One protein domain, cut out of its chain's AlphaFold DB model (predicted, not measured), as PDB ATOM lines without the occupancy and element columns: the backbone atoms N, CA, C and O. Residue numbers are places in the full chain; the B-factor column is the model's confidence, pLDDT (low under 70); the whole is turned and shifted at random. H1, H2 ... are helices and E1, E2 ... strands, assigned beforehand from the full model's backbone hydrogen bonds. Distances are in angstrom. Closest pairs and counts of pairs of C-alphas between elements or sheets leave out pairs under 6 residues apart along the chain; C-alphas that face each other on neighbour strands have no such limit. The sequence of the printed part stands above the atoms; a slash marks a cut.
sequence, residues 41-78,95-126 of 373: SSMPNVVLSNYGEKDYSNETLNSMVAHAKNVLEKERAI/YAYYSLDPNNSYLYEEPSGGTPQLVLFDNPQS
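Overview. This is residues 41 to 78 and 95 to 126 of the 373 residues of an uncharacterized protein of Paenibacillus sp. XY044 (UniProt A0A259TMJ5). Look for one small, gently twisted sheet of four strands with a single long helix, H1, lying slantwise over one of its faces and the other face bare, which makes two layers. The printed part has 70 residues, with E1, H1, E2, E3 and E4 in chain order. The sheet runs E1, E4, E3, E2 and is mixed; the class is mixed, helices and strands. The whole is compact, with a radius of gyration of the C-alphas of 11.9 A and spans of 35 by 24 by 19 A.

Arrangement. Start at the sheet, where E2, residues 95 to 100, E3, residues 105 to 110, and E4, residues 117 to 121, form a meander, each strand the antiparallel neighbour of the one before. In the hairpin of E2 and E3, N 97 and O 108 are 2.8 A apart, within hydrogen-bond range. In the hairpin of E3 and E4, look at N 119 and O 107, also within range at 2.8 A. Edge strand E1, residues 47 to 50, is parallel to E4, with N 49 and O 118 within range at 2.9 A. H1, residues 58 to 78, is on the sheet at a height of 8.6 A, over E4, E3 and E2. On the local plane its line stands at 52 degrees to that of E2, slantwise to the strands. Its closest C-alphas to E2 are those of Ala 68 and Tyr 97, 5.8 A apart. In H1 every O i to N i+4 pair is within hydrogen-bond range.

Along the chain. Find C-alpha 47 at (-27.271, 20.286, -33.826), where E1 begins and runs 10.0 A. From C-alpha 58 at (-30.756, 15.035, -45.431), H1 runs 30.5 A. E2 and E3 each measure 17.3 A; E4 measures 12.9 A and ends at C-alpha 121, (-32.170, 6.910, -31.564).

Size, cuts and confidence. The C-alphas of Glu 53 and Ile 78 are the two farthest apart, 36.4 A. Residues 79 to 94 are not printed, and C-alphas 78 and 95 are 12.7 A apart across this cut. Of the links printed whole, E2 to E3 is tight, and E1 to H1 and E3 to E4 are short. The model's pLDDT is under 70 at residues 41 to 42, 78, 101 to 102 and 123 to 126.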
ATOM      1  N   SER A  41     -23.677  15.154 -41.376       50.16
ATOM      2  CA  SER A  41     -24.152  16.013 -42.458       50.16
ATOM      3  C   SER A  41     -24.832  17.295 -41.946       50.16
ATOM      4  O   SER A  41     -25.736  17.250 -41.110       50.16
ATOM      5  N   SER A  42     -24.385  18.451 -42.444       51.09
ATOM      6  CA  SER A  42     -24.762  19.762 -41.914       51.09
ATOM      7  C   SER A  42     -26.211  20.133 -42.254       51.09
ATOM      8  O   SER A  42     -26.494  20.601 -43.360       51.09
ATOM      9  N   MET A  43     -27.123  20.006 -41.289       72.31
ATOM     10  CA  MET A  43     -28.355  20.795 -41.294       72.31
ATOM     11  C   MET A  43     -28.036  22.213 -40.794       72.31
ATOM     12  O   MET A  43     -27.476  22.364 -39.707       72.31
ATOM     13  N   PRO A  44     -28.368  23.281 -41.536       74.38
ATOM     14  CA  PRO A  44     -28.154  24.633 -41.042       74.38
ATOM     15  C   PRO A  44     -29.055  24.901 -39.824       74.38
ATOM     16  O   PRO A  44     -30.278  24.813 -39.916       74.38
ATOM     17  N   ASN A  45     -28.445  25.296 -38.701       86.75
ATOM     18  CA  ASN A  45     -29.101  25.742 -37.458       86.75
ATOM     19  C   ASN A  45     -29.775  24.660 -36.591       86.75
ATOM     20  O   ASN A  45     -30.613  25.001 -35.756       86.75
ATOM     21  N   VAL A  46     -29.418  23.385 -36.757       91.12
ATOM     22  CA  VAL A  46     -29.825  22.303 -35.844       91.12
ATOM     23  C   VAL A  46     -28.602  21.446 -35.539       91.12
ATOM     24  O   VAL A  46     -27.926  20.992 -36.462       91.12
ATOM     25  N   VAL A  47     -28.303  21.236 -34.260       93.12
ATOM     26  CA  VAL A  47     -27.271  20.286 -33.826       93.12
ATOM     27  C   VAL A  47     -27.834  18.880 -33.981       93.12
ATOM     28  O   VAL A  47     -28.925  18.604 -33.495       93.12
ATOM     29  N   LEU A  48     -27.114  18.000 -34.670       92.19
ATOM     30  CA  LEU A  48     -27.546  16.626 -34.897       92.19
ATOM     31  C   LEU A  48     -26.685  15.666 -34.081       92.19
ATOM     32  O   LEU A  48     -25.466  15.645 -34.238       92.19
ATOM     33  N   SER A  49     -27.329  14.858 -33.246       89.94
ATOM     34  CA  SER A  49     -26.700  13.766 -32.504       89.94
ATOM     35  C   SER A  49     -27.352  12.455 -32.924       89.94
ATOM     36  O   SER A  49     -28.544  12.263 -32.700       89.94
ATOM     37  N   ASN A  50     -26.597  11.562 -33.565       89.12
ATOM     38  CA  ASN A  50     -27.095  10.242 -33.943       89.12
ATOM     39  C   ASN A  50     -26.541   9.190 -32.982       89.12
ATOM     40  O   ASN A  50     -25.346   8.909 -33.003       89.12
ATOM     41  N   TYR A  51     -27.409   8.639 -32.137       81.12
ATOM     42  CA  TYR A  51     -27.080   7.534 -31.235       81.12
ATOM     43  C   TYR A  51     -27.518   6.178 -31.793       81.12
ATOM     44  O   TYR A  51     -27.442   5.186 -31.074       81.12
ATOM     45  N   GLY A  52     -28.005   6.141 -33.038       78.88
ATOM     46  CA  GLY A  52     -28.354   4.910 -33.725       78.88
ATOM     47  C   GLY A  52     -27.352   4.486 -34.798       78.88
ATOM     48  O   GLY A  52     -26.549   5.287 -35.275       78.88
ATOM     49  N   GLU A  53     -27.440   3.225 -35.213       79.50
ATOM     50  CA  GLU A  53     -26.684   2.650 -36.332       79.50
ATOM     51  C   GLU A  53     -27.265   3.044 -37.701       79.50
ATOM     52  O   GLU A  53     -26.616   2.884 -38.737       79.50
ATOM     53  N   LYS A  54     -28.505   3.549 -37.733       83.56
ATOM     54  CA  LYS A  54     -29.171   3.950 -38.976       83.56
ATOM     55  C   LYS A  54     -28.613   5.272 -39.515       83.56
ATOM     56  O   LYS A  54     -28.659   6.301 -38.842       83.56
ATOM     57  N   ASP A  55     -28.220   5.259 -40.787       88.50
ATOM     58  CA  ASP A  55     -27.934   6.467 -41.561       88.50
ATOM     59  C   ASP A  55     -29.222   7.112 -42.091       88.50
ATOM     60  O   ASP A  55     -30.114   6.445 -42.629       88.50
ATOM     61  N   TYR A  56     -29.309   8.438 -41.988       86.06
ATOM     62  CA  TYR A  56     -30.465   9.212 -42.433       86.06
ATOM     63  C   TYR A  56     -30.092  10.152 -43.575       86.06
ATOM     64  O   TYR A  56     -29.078  10.848 -43.533       86.06
ATOM     65  N   SER A  57     -30.946  10.212 -44.601       91.00
ATOM     66  CA  SER A  57     -30.779  11.194 -45.673       91.00
ATOM     67  C   SER A  57     -31.086  12.610 -45.166       91.00
ATOM     68  O   SER A  57     -31.937  12.793 -44.293       91.00
ATOM     69  N   ASN A  58     -30.461  13.631 -45.761       89.56
ATOM     70  CA  ASN A  58     -30.756  15.035 -45.431       89.56
ATOM     71  C   ASN A  58     -32.232  15.395 -45.622       89.56
ATOM     72  O   ASN A  58     -32.772  16.201 -44.873       89.56
ATOM     73  N   GLU A  59     -32.895  14.801 -46.614       83.81
ATOM     74  CA  GLU A  59     -34.324  15.008 -46.849       83.81
ATOM     75  C   GLU A  59     -35.161  14.460 -45.686       83.81
ATOM     76  O   GLU A  59     -36.063  15.138 -45.191       83.81
ATOM     77  N   THR A  60     -34.805  13.276 -45.184       86.25
ATOM     78  CA  THR A  60     -35.437  12.667 -44.011       86.25
ATOM     79  C   THR A  60     -35.235  13.522 -42.761       86.25
ATOM     80  O   THR A  60     -36.210  13.841 -42.085       86.25
ATOM     81  N   LEU A  61     -33.999  13.951 -42.489       92.69
ATOM     82  CA  LEU A  61     -33.671  14.802 -41.340       92.69
ATOM     83  C   LEU A  61     -34.424  16.142 -41.391       92.69
ATOM     84  O   LEU A  61     -35.040  16.552 -40.408       92.69
ATOM     85  N   ASN A  62     -34.456  16.792 -42.558       87.88
ATOM     86  CA  ASN A  62     -35.197  18.040 -42.750       87.88
ATOM     87  C   ASN A  62     -36.706  17.851 -42.540       87.88
ATOM     88  O   ASN A  62     -37.350  18.713 -41.943       87.88
ATOM     89  N   SER A  63     -37.267  16.730 -43.001       82.50
ATOM     90  CA  SER A  63     -38.678  16.390 -42.792       82.50
ATOM     91  C   SER A  63     -39.006  16.205 -41.306       82.50
ATOM     92  O   SER A  63     -39.991  16.762 -40.820       82.50
ATOM     93  N   MET A  64     -38.139  15.516 -40.555       91.00
ATOM     94  CA  MET A  64     -38.283  15.333 -39.103       91.00
ATOM     95  C   MET A  64     -38.298  16.663 -38.354       91.00
ATOM     96  O   MET A  64     -39.193  16.902 -37.541       91.00
ATOM     97  N   VAL A  65     -37.340  17.547 -38.662       93.06
ATOM     98  CA  VAL A  65     -37.254  18.892 -38.074       93.06
ATOM     99  C   VAL A  65     -38.475  19.728 -38.446       93.06
ATOM    100  O   VAL A  65     -39.058  20.376 -37.580       93.06
ATOM    101  N   ALA A  66     -38.885  19.725 -39.717       86.19
ATOM    102  CA  ALA A  66     -40.042  20.491 -40.174       86.19
ATOM    103  C   ALA A  66     -41.331  20.032 -39.479       86.19
ATOM    104  O   ALA A  66     -42.128  20.865 -39.039       86.19
ATOM    105  N   HIS A  67     -41.511  18.719 -39.336       82.19
ATOM    106  CA  HIS A  67     -42.642  18.148 -38.622       82.19
ATOM    107  C   HIS A  67     -42.633  18.547 -37.143       82.19
ATOM    108  O   HIS A  67     -43.620  19.093 -36.653       82.19
ATOM    109  N   ALA A  68     -41.500  18.362 -36.462       86.56
ATOM    110  CA  ALA A  68     -41.343  18.720 -35.058       86.56
ATOM    111  C   ALA A  68     -41.610  20.211 -34.804       86.56
ATOM    112  O   ALA A  68     -42.405  20.558 -33.933       86.56
ATOM    113  N   LYS A  69     -41.033  21.101 -35.623       89.56
ATOM    114  CA  LYS A  69     -41.281  22.550 -35.558       89.56
ATOM    115  C   LYS A  69     -42.754  22.889 -35.716       89.56
ATOM    116  O   LYS A  69     -43.269  23.702 -34.958       89.56
ATOM    117  N   ASN A  70     -43.443  22.257 -36.668       81.06
ATOM    118  CA  ASN A  70     -44.870  22.497 -36.870       81.06
ATOM    119  C   ASN A  70     -45.704  22.112 -35.638       81.06
ATOM    120  O   ASN A  70     -46.671  22.802 -35.316       81.06
ATOM    121  N   VAL A  71     -45.341  21.024 -34.953       77.50
ATOM    122  CA  VAL A  71     -46.002  20.602 -33.711       77.50
ATOM    123  C   VAL A  71     -45.708  21.591 -32.580       77.50
ATOM    124  O   VAL A  71     -46.643  22.081 -31.947       77.50
ATOM    125  N   LEU A  72     -44.441  21.963 -32.380       83.94
ATOM    126  CA  LEU A  72     -44.042  22.899 -31.323       83.94
ATOM    127  C   LEU A  72     -44.599  24.316 -31.528       83.94
ATOM    128  O   LEU A  72     -44.918  25.007 -30.563       83.94
ATOM    129  N   GLU A  73     -44.762  24.764 -32.772       84.25
ATOM    130  CA  GLU A  73     -45.372  26.061 -33.082       84.25
ATOM    131  C   GLU A  73     -46.856  26.099 -32.687       84.25
ATOM    132  O   GLU A  73     -47.335  27.095 -32.135       84.25
ATOM    133  N   LYS A  74     -47.578  24.990 -32.887       74.56
ATOM    134  CA  LYS A  74     -48.964  24.844 -32.414       74.56
ATOM    135  C   LYS A  74     -49.034  24.873 -30.890       74.56
ATOM    136  O   LYS A  74     -49.914  25.529 -30.338       74.56
ATOM    137  N   GLU A  75     -48.098  24.214 -30.219       70.62
ATOM    138  CA  GLU A  75     -48.017  24.194 -28.758       70.62
ATOM    139  C   GLU A  75     -47.720  25.583 -28.177       70.62
ATOM    140  O   GLU A  75     -48.413  26.042 -27.270       70.62
ATOM    141  N   ARG A  76     -46.781  26.324 -28.777       79.81
ATOM    142  CA  ARG A  76     -46.493  27.728 -28.427       79.81
ATOM    143  C   ARG A  76     -47.727  28.613 -28.495       79.81
ATOM    144  O   ARG A  76     -47.959  29.417 -27.591       79.81
ATOM    145  N   ALA A  77     -48.519  28.472 -29.556       72.62
ATOM    146  CA  ALA A  77     -49.738  29.253 -29.725       72.62
ATOM    147  C   ALA A  77     -50.752  28.989 -28.596       72.62
ATOM    148  O   ALA A  77     -51.404  29.925 -28.135       72.62
ATOM    149  N   ILE A  78     -50.842  27.749 -28.106       66.62
ATOM    150  CA  ILE A  78     -51.721  27.362 -26.991       66.62
ATOM    151  C   ILE A  78     -51.227  27.966 -25.668       66.62
ATOM    152  O   ILE A  78     -52.021  28.538 -24.913       66.62
ATOM    153  N   TYR A  95     -38.761  23.826 -25.490       83.38
ATOM    154  CA  TYR A  95     -39.789  23.010 -26.132       83.38
ATOM    155  C   TYR A  95     -39.160  21.728 -26.656       83.38
ATOM    156  O   TYR A  95     -38.070  21.776 -27.217       83.38
ATOM    157  N   ALA A  96     -39.844  20.599 -26.512       82.69
ATOM    158  CA  ALA A  96     -39.345  19.311 -26.971       82.69
ATOM    159  C   ALA A  96     -40.459  18.519 -27.657       82.69
ATOM    160  O   ALA A  96     -41.584  18.462 -27.175       82.69
ATOM    161  N   TYR A  97     -40.136  17.904 -28.789       79.94
ATOM    162  CA  TYR A  97     -41.016  17.027 -29.546       79.94
ATOM    163  C   TYR A  97     -40.355  15.664 -29.703       79.94
ATOM    164  O   TYR A  97     -39.212  15.574 -30.149       79.94
ATOM    165  N   TYR A  98     -41.086  14.605 -29.375       82.00
ATOM    166  CA  TYR A  98     -40.593  13.238 -29.460       82.00
ATOM    167  C   TYR A  98     -41.454  12.406 -30.408       82.00
ATOM    168  O   TYR A  98     -42.683  12.418 -30.310       82.00
ATOM    169  N   SER A  99     -40.809  11.661 -31.305       81.81
ATOM    170  CA  SER A  99     -41.469  10.765 -32.255       81.81
ATOM    171  C   SER A  99     -40.898   9.354 -32.167       81.81
ATOM    172  O   SER A  99     -39.682   9.160 -32.171       81.81
ATOM    173  N   LEU A 100     -41.802   8.373 -32.127       75.88
ATOM    174  CA  LEU A 100     -41.514   6.942 -32.200       75.88
ATOM    175  C   LEU A 100     -42.262   6.356 -33.393       75.88
ATOM    176  O   LEU A 100     -43.343   5.779 -33.250       75.88
ATOM    177  N   ASP A 101     -41.703   6.516 -34.584       66.25
ATOM    178  CA  ASP A 101     -42.235   5.878 -35.776       66.25
ATOM    179  C   ASP A 101     -41.477   4.564 -36.078       66.25
ATOM    180  O   ASP A 101     -40.326   4.399 -35.666       66.25
ATOM    181  N   PRO A 102     -42.096   3.581 -36.768       55.62
ATOM    182  CA  PRO A 102     -41.467   2.291 -37.063       55.62
ATOM    183  C   PRO A 102     -40.130   2.406 -37.801       55.62
ATOM    184  O   PRO A 102     -39.290   1.517 -37.703       55.62
ATOM    185  N   ASN A 103     -39.920   3.496 -38.533       73.88
ATOM    186  CA  ASN A 103     -38.710   3.726 -39.300       73.88
ATOM    187  C   ASN A 103     -37.708   4.599 -38.539       73.88
ATOM    188  O   ASN A 103     -36.513   4.469 -38.791       73.88
ATOM    189  N   ASN A 104     -38.159   5.487 -37.654       80.94
ATOM    190  CA  ASN A 104     -37.337   6.508 -37.027       80.94
ATOM    191  C   ASN A 104     -37.811   6.816 -35.599       80.94
ATOM    192  O   ASN A 104     -38.984   7.087 -35.351       80.94
ATOM    193  N   SER A 105     -36.868   6.842 -34.662       84.56
ATOM    194  CA  SER A 105     -37.088   7.318 -33.296       84.56
ATOM    195  C   SER A 105     -36.230   8.556 -33.084       84.56
ATOM    196  O   SER A 105     -35.016   8.495 -33.274       84.56
ATOM    197  N   TYR A 106     -36.840   9.696 -32.756       90.81
ATOM    198  CA  TYR A 106     -36.099  10.948 -32.617       90.81
ATOM    199  C   TYR A 106     -36.720  11.925 -31.616       90.81
ATOM    200  O   TYR A 106     -37.935  11.974 -31.430       90.81
ATOM    201  N   LEU A 107     -35.857  12.730 -31.000       88.69
ATOM    202  CA  LEU A 107     -36.178  13.873 -30.152       88.69
ATOM    203  C   LEU A 107     -35.733  15.141 -30.876       88.69
ATOM    204  O   LEU A 107     -34.591  15.235 -31.313       88.69
ATOM    205  N   TYR A 108     -36.612  16.125 -30.977       93.75
ATOM    206  CA  TYR A 108     -36.270  17.468 -31.415       93.75
ATOM    207  C   TYR A 108     -36.506  18.451 -30.270       93.75
ATOM    208  O   TYR A 108     -37.630  18.569 -29.788       93.75
ATOM    209  N   GLU A 109     -35.465  19.157 -29.841       89.56
ATOM    210  CA  GLU A 109     -35.507  20.097 -28.719       89.56
ATOM    211  C   GLU A 109     -35.128  21.513 -29.172       89.56
ATOM    212  O   GLU A 109     -34.137  21.714 -29.869       89.56
ATOM    213  N   GLU A 110     -35.895  22.515 -28.744       92.56
ATOM    214  CA  GLU A 110     -35.582  23.939 -28.854       92.56
ATOM    215  C   GLU A 110     -35.312  24.499 -27.447       92.56
ATOM    216  O   GLU A 110     -36.253  24.925 -26.764       92.56
ATOM    217  N   PRO A 111     -34.051  24.480 -26.972       82.81
ATOM    218  CA  PRO A 111     -33.710  24.972 -25.644       82.81
ATOM    219  C   PRO A 111     -33.857  26.495 -25.561       82.81
ATOM    220  O   PRO A 111     -33.631  27.223 -26.530       82.81
ATOM    221  N   SER A 112     -34.181  26.997 -24.368       85.25
ATOM    222  CA  SER A 112     -34.298  28.434 -24.096       85.25
ATOM    223  C   SER A 112     -33.008  29.187 -24.446       85.25
ATOM    224  O   SER A 112     -32.022  29.114 -23.712       85.25
ATOM    225  N   GLY A 113     -33.018  29.949 -25.543       82.88
ATOM    226  CA  GLY A 113     -31.867  30.749 -25.978       82.88
ATOM    227  C   GLY A 113     -30.682  29.935 -26.514       82.88
ATOM    228  O   GLY A 113     -29.594  30.492 -26.659       82.88
ATOM    229  N   GLY A 114     -30.871  28.643 -26.801       88.44
ATOM    230  CA  GLY A 114     -29.851  27.774 -27.389       88.44
ATOM    231  C   GLY A 114     -30.157  27.378 -28.835       88.44
ATOM    232  O   GLY A 114     -31.204  27.711 -29.391       88.44
ATOM    233  N   THR A 115     -29.227  26.653 -29.454       92.12
ATOM    234  CA  THR A 115     -29.423  26.077 -30.791       92.12
ATOM    235  C   THR A 115     -30.303  24.828 -30.686       92.12
ATOM    236  O   THR A 115     -30.017  23.986 -29.832       92.12
ATOM    237  N   PRO A 116     -31.331  24.669 -31.541       94.25
ATOM    238  CA  PRO A 116     -32.131  23.454 -31.576       94.25
ATOM    239  C   PRO A 116     -31.298  22.195 -31.797       94.25
ATOM    240  O   PRO A 116     -30.278  22.235 -32.491       94.25
ATOM    241  N   GLN A 117     -31.759  21.079 -31.246       93.81
ATOM    242  CA  GLN A 117     -31.096  19.785 -31.337       93.81
ATOM    243  C   GLN A 117     -32.053  18.746 -31.918       93.81
ATOM    244  O   GLN A 117     -33.219  18.695 -31.539       93.81
ATOM    245  N   LEU A 118     -31.562  17.921 -32.838       93.19
ATOM    246  CA  LEU A 118     -32.220  16.702 -33.288       93.19
ATOM    247  C   LEU A 118     -31.375  15.523 -32.808       93.19
ATOM    248  O   LEU A 118     -30.233  15.356 -33.232       93.19
ATOM    249  N   VAL A 119     -31.945  14.710 -31.930       90.31
ATOM    250  CA  VAL A 119     -31.332  13.495 -31.408       90.31
ATOM    251  C   VAL A 119     -32.027  12.300 -32.041       90.31
ATOM    252  O   VAL A 119     -33.239  12.142 -31.903       90.31
ATOM    253  N   LEU A 120     -31.272  11.476 -32.756       89.38
ATOM    254  CA  LEU A 120     -31.758  10.244 -33.363       89.38
ATOM    255  C   LEU A 120     -31.398   9.063 -32.467       89.38
ATOM    256  O   LEU A 120     -30.273   8.973 -31.970       89.38
ATOM    257  N   PHE A 121     -32.345   8.152 -32.302       84.38
ATOM    258  CA  PHE A 121     -32.170   6.910 -31.564       84.38
ATOM    259  C   PHE A 121     -32.325   5.734 -32.521       84.38
ATOM    260  O   PHE A 121     -33.111   5.794 -33.476       84.38
ATOM    261  N   ASP A 122     -31.633   4.635 -32.225       74.56
ATOM    262  CA  ASP A 122     -32.054   3.355 -32.772       74.56
ATOM    263  C   ASP A 122     -33.469   3.068 -32.300       74.56
ATOM    264  O   ASP A 122     -33.785   3.154 -31.112       74.56
ATOM    265  N   ASN A 123     -34.338   2.747 -33.252       60.78
ATOM    266  CA  ASN A 123     -35.668   2.297 -32.906       60.78
ATOM    267  C   ASN A 123     -35.520   0.958 -32.162       60.78
ATOM    268  O   ASN A 123     -35.079  -0.010 -32.786       60.78
ATOM    269  N   PRO A 124     -35.922   0.837 -30.882       47.69
ATOM    270  CA  PRO A 124     -35.855  -0.436 -30.168       47.69
ATOM    271  C   PRO A 124     -36.739  -1.526 -30.808       47.69
ATOM    272  O   PRO A 124     -36.661  -2.685 -30.411       47.69
ATOM    273  N   GLN A 125     -37.568  -1.185 -31.806       47.31
ATOM    274  CA  GLN A 125     -38.320  -2.149 -32.617       47.31
ATOM    275  C   GLN A 125     -37.531  -2.776 -33.784       47.31
ATOM    276  O   GLN A 125     -38.063  -3.675 -34.431       47.31
ATOM    277  N   SER A 126     -36.288  -2.373 -34.081       37.97
ATOM    278  CA  SER A 126     -35.545  -2.905 -35.244       37.97
ATOM    279  C   SER A 126     -35.044  -4.353 -35.084       37.97
ATOM    280  O   SER A 126     -34.522  -4.925 -36.038       37.97
TER     281      SER A 126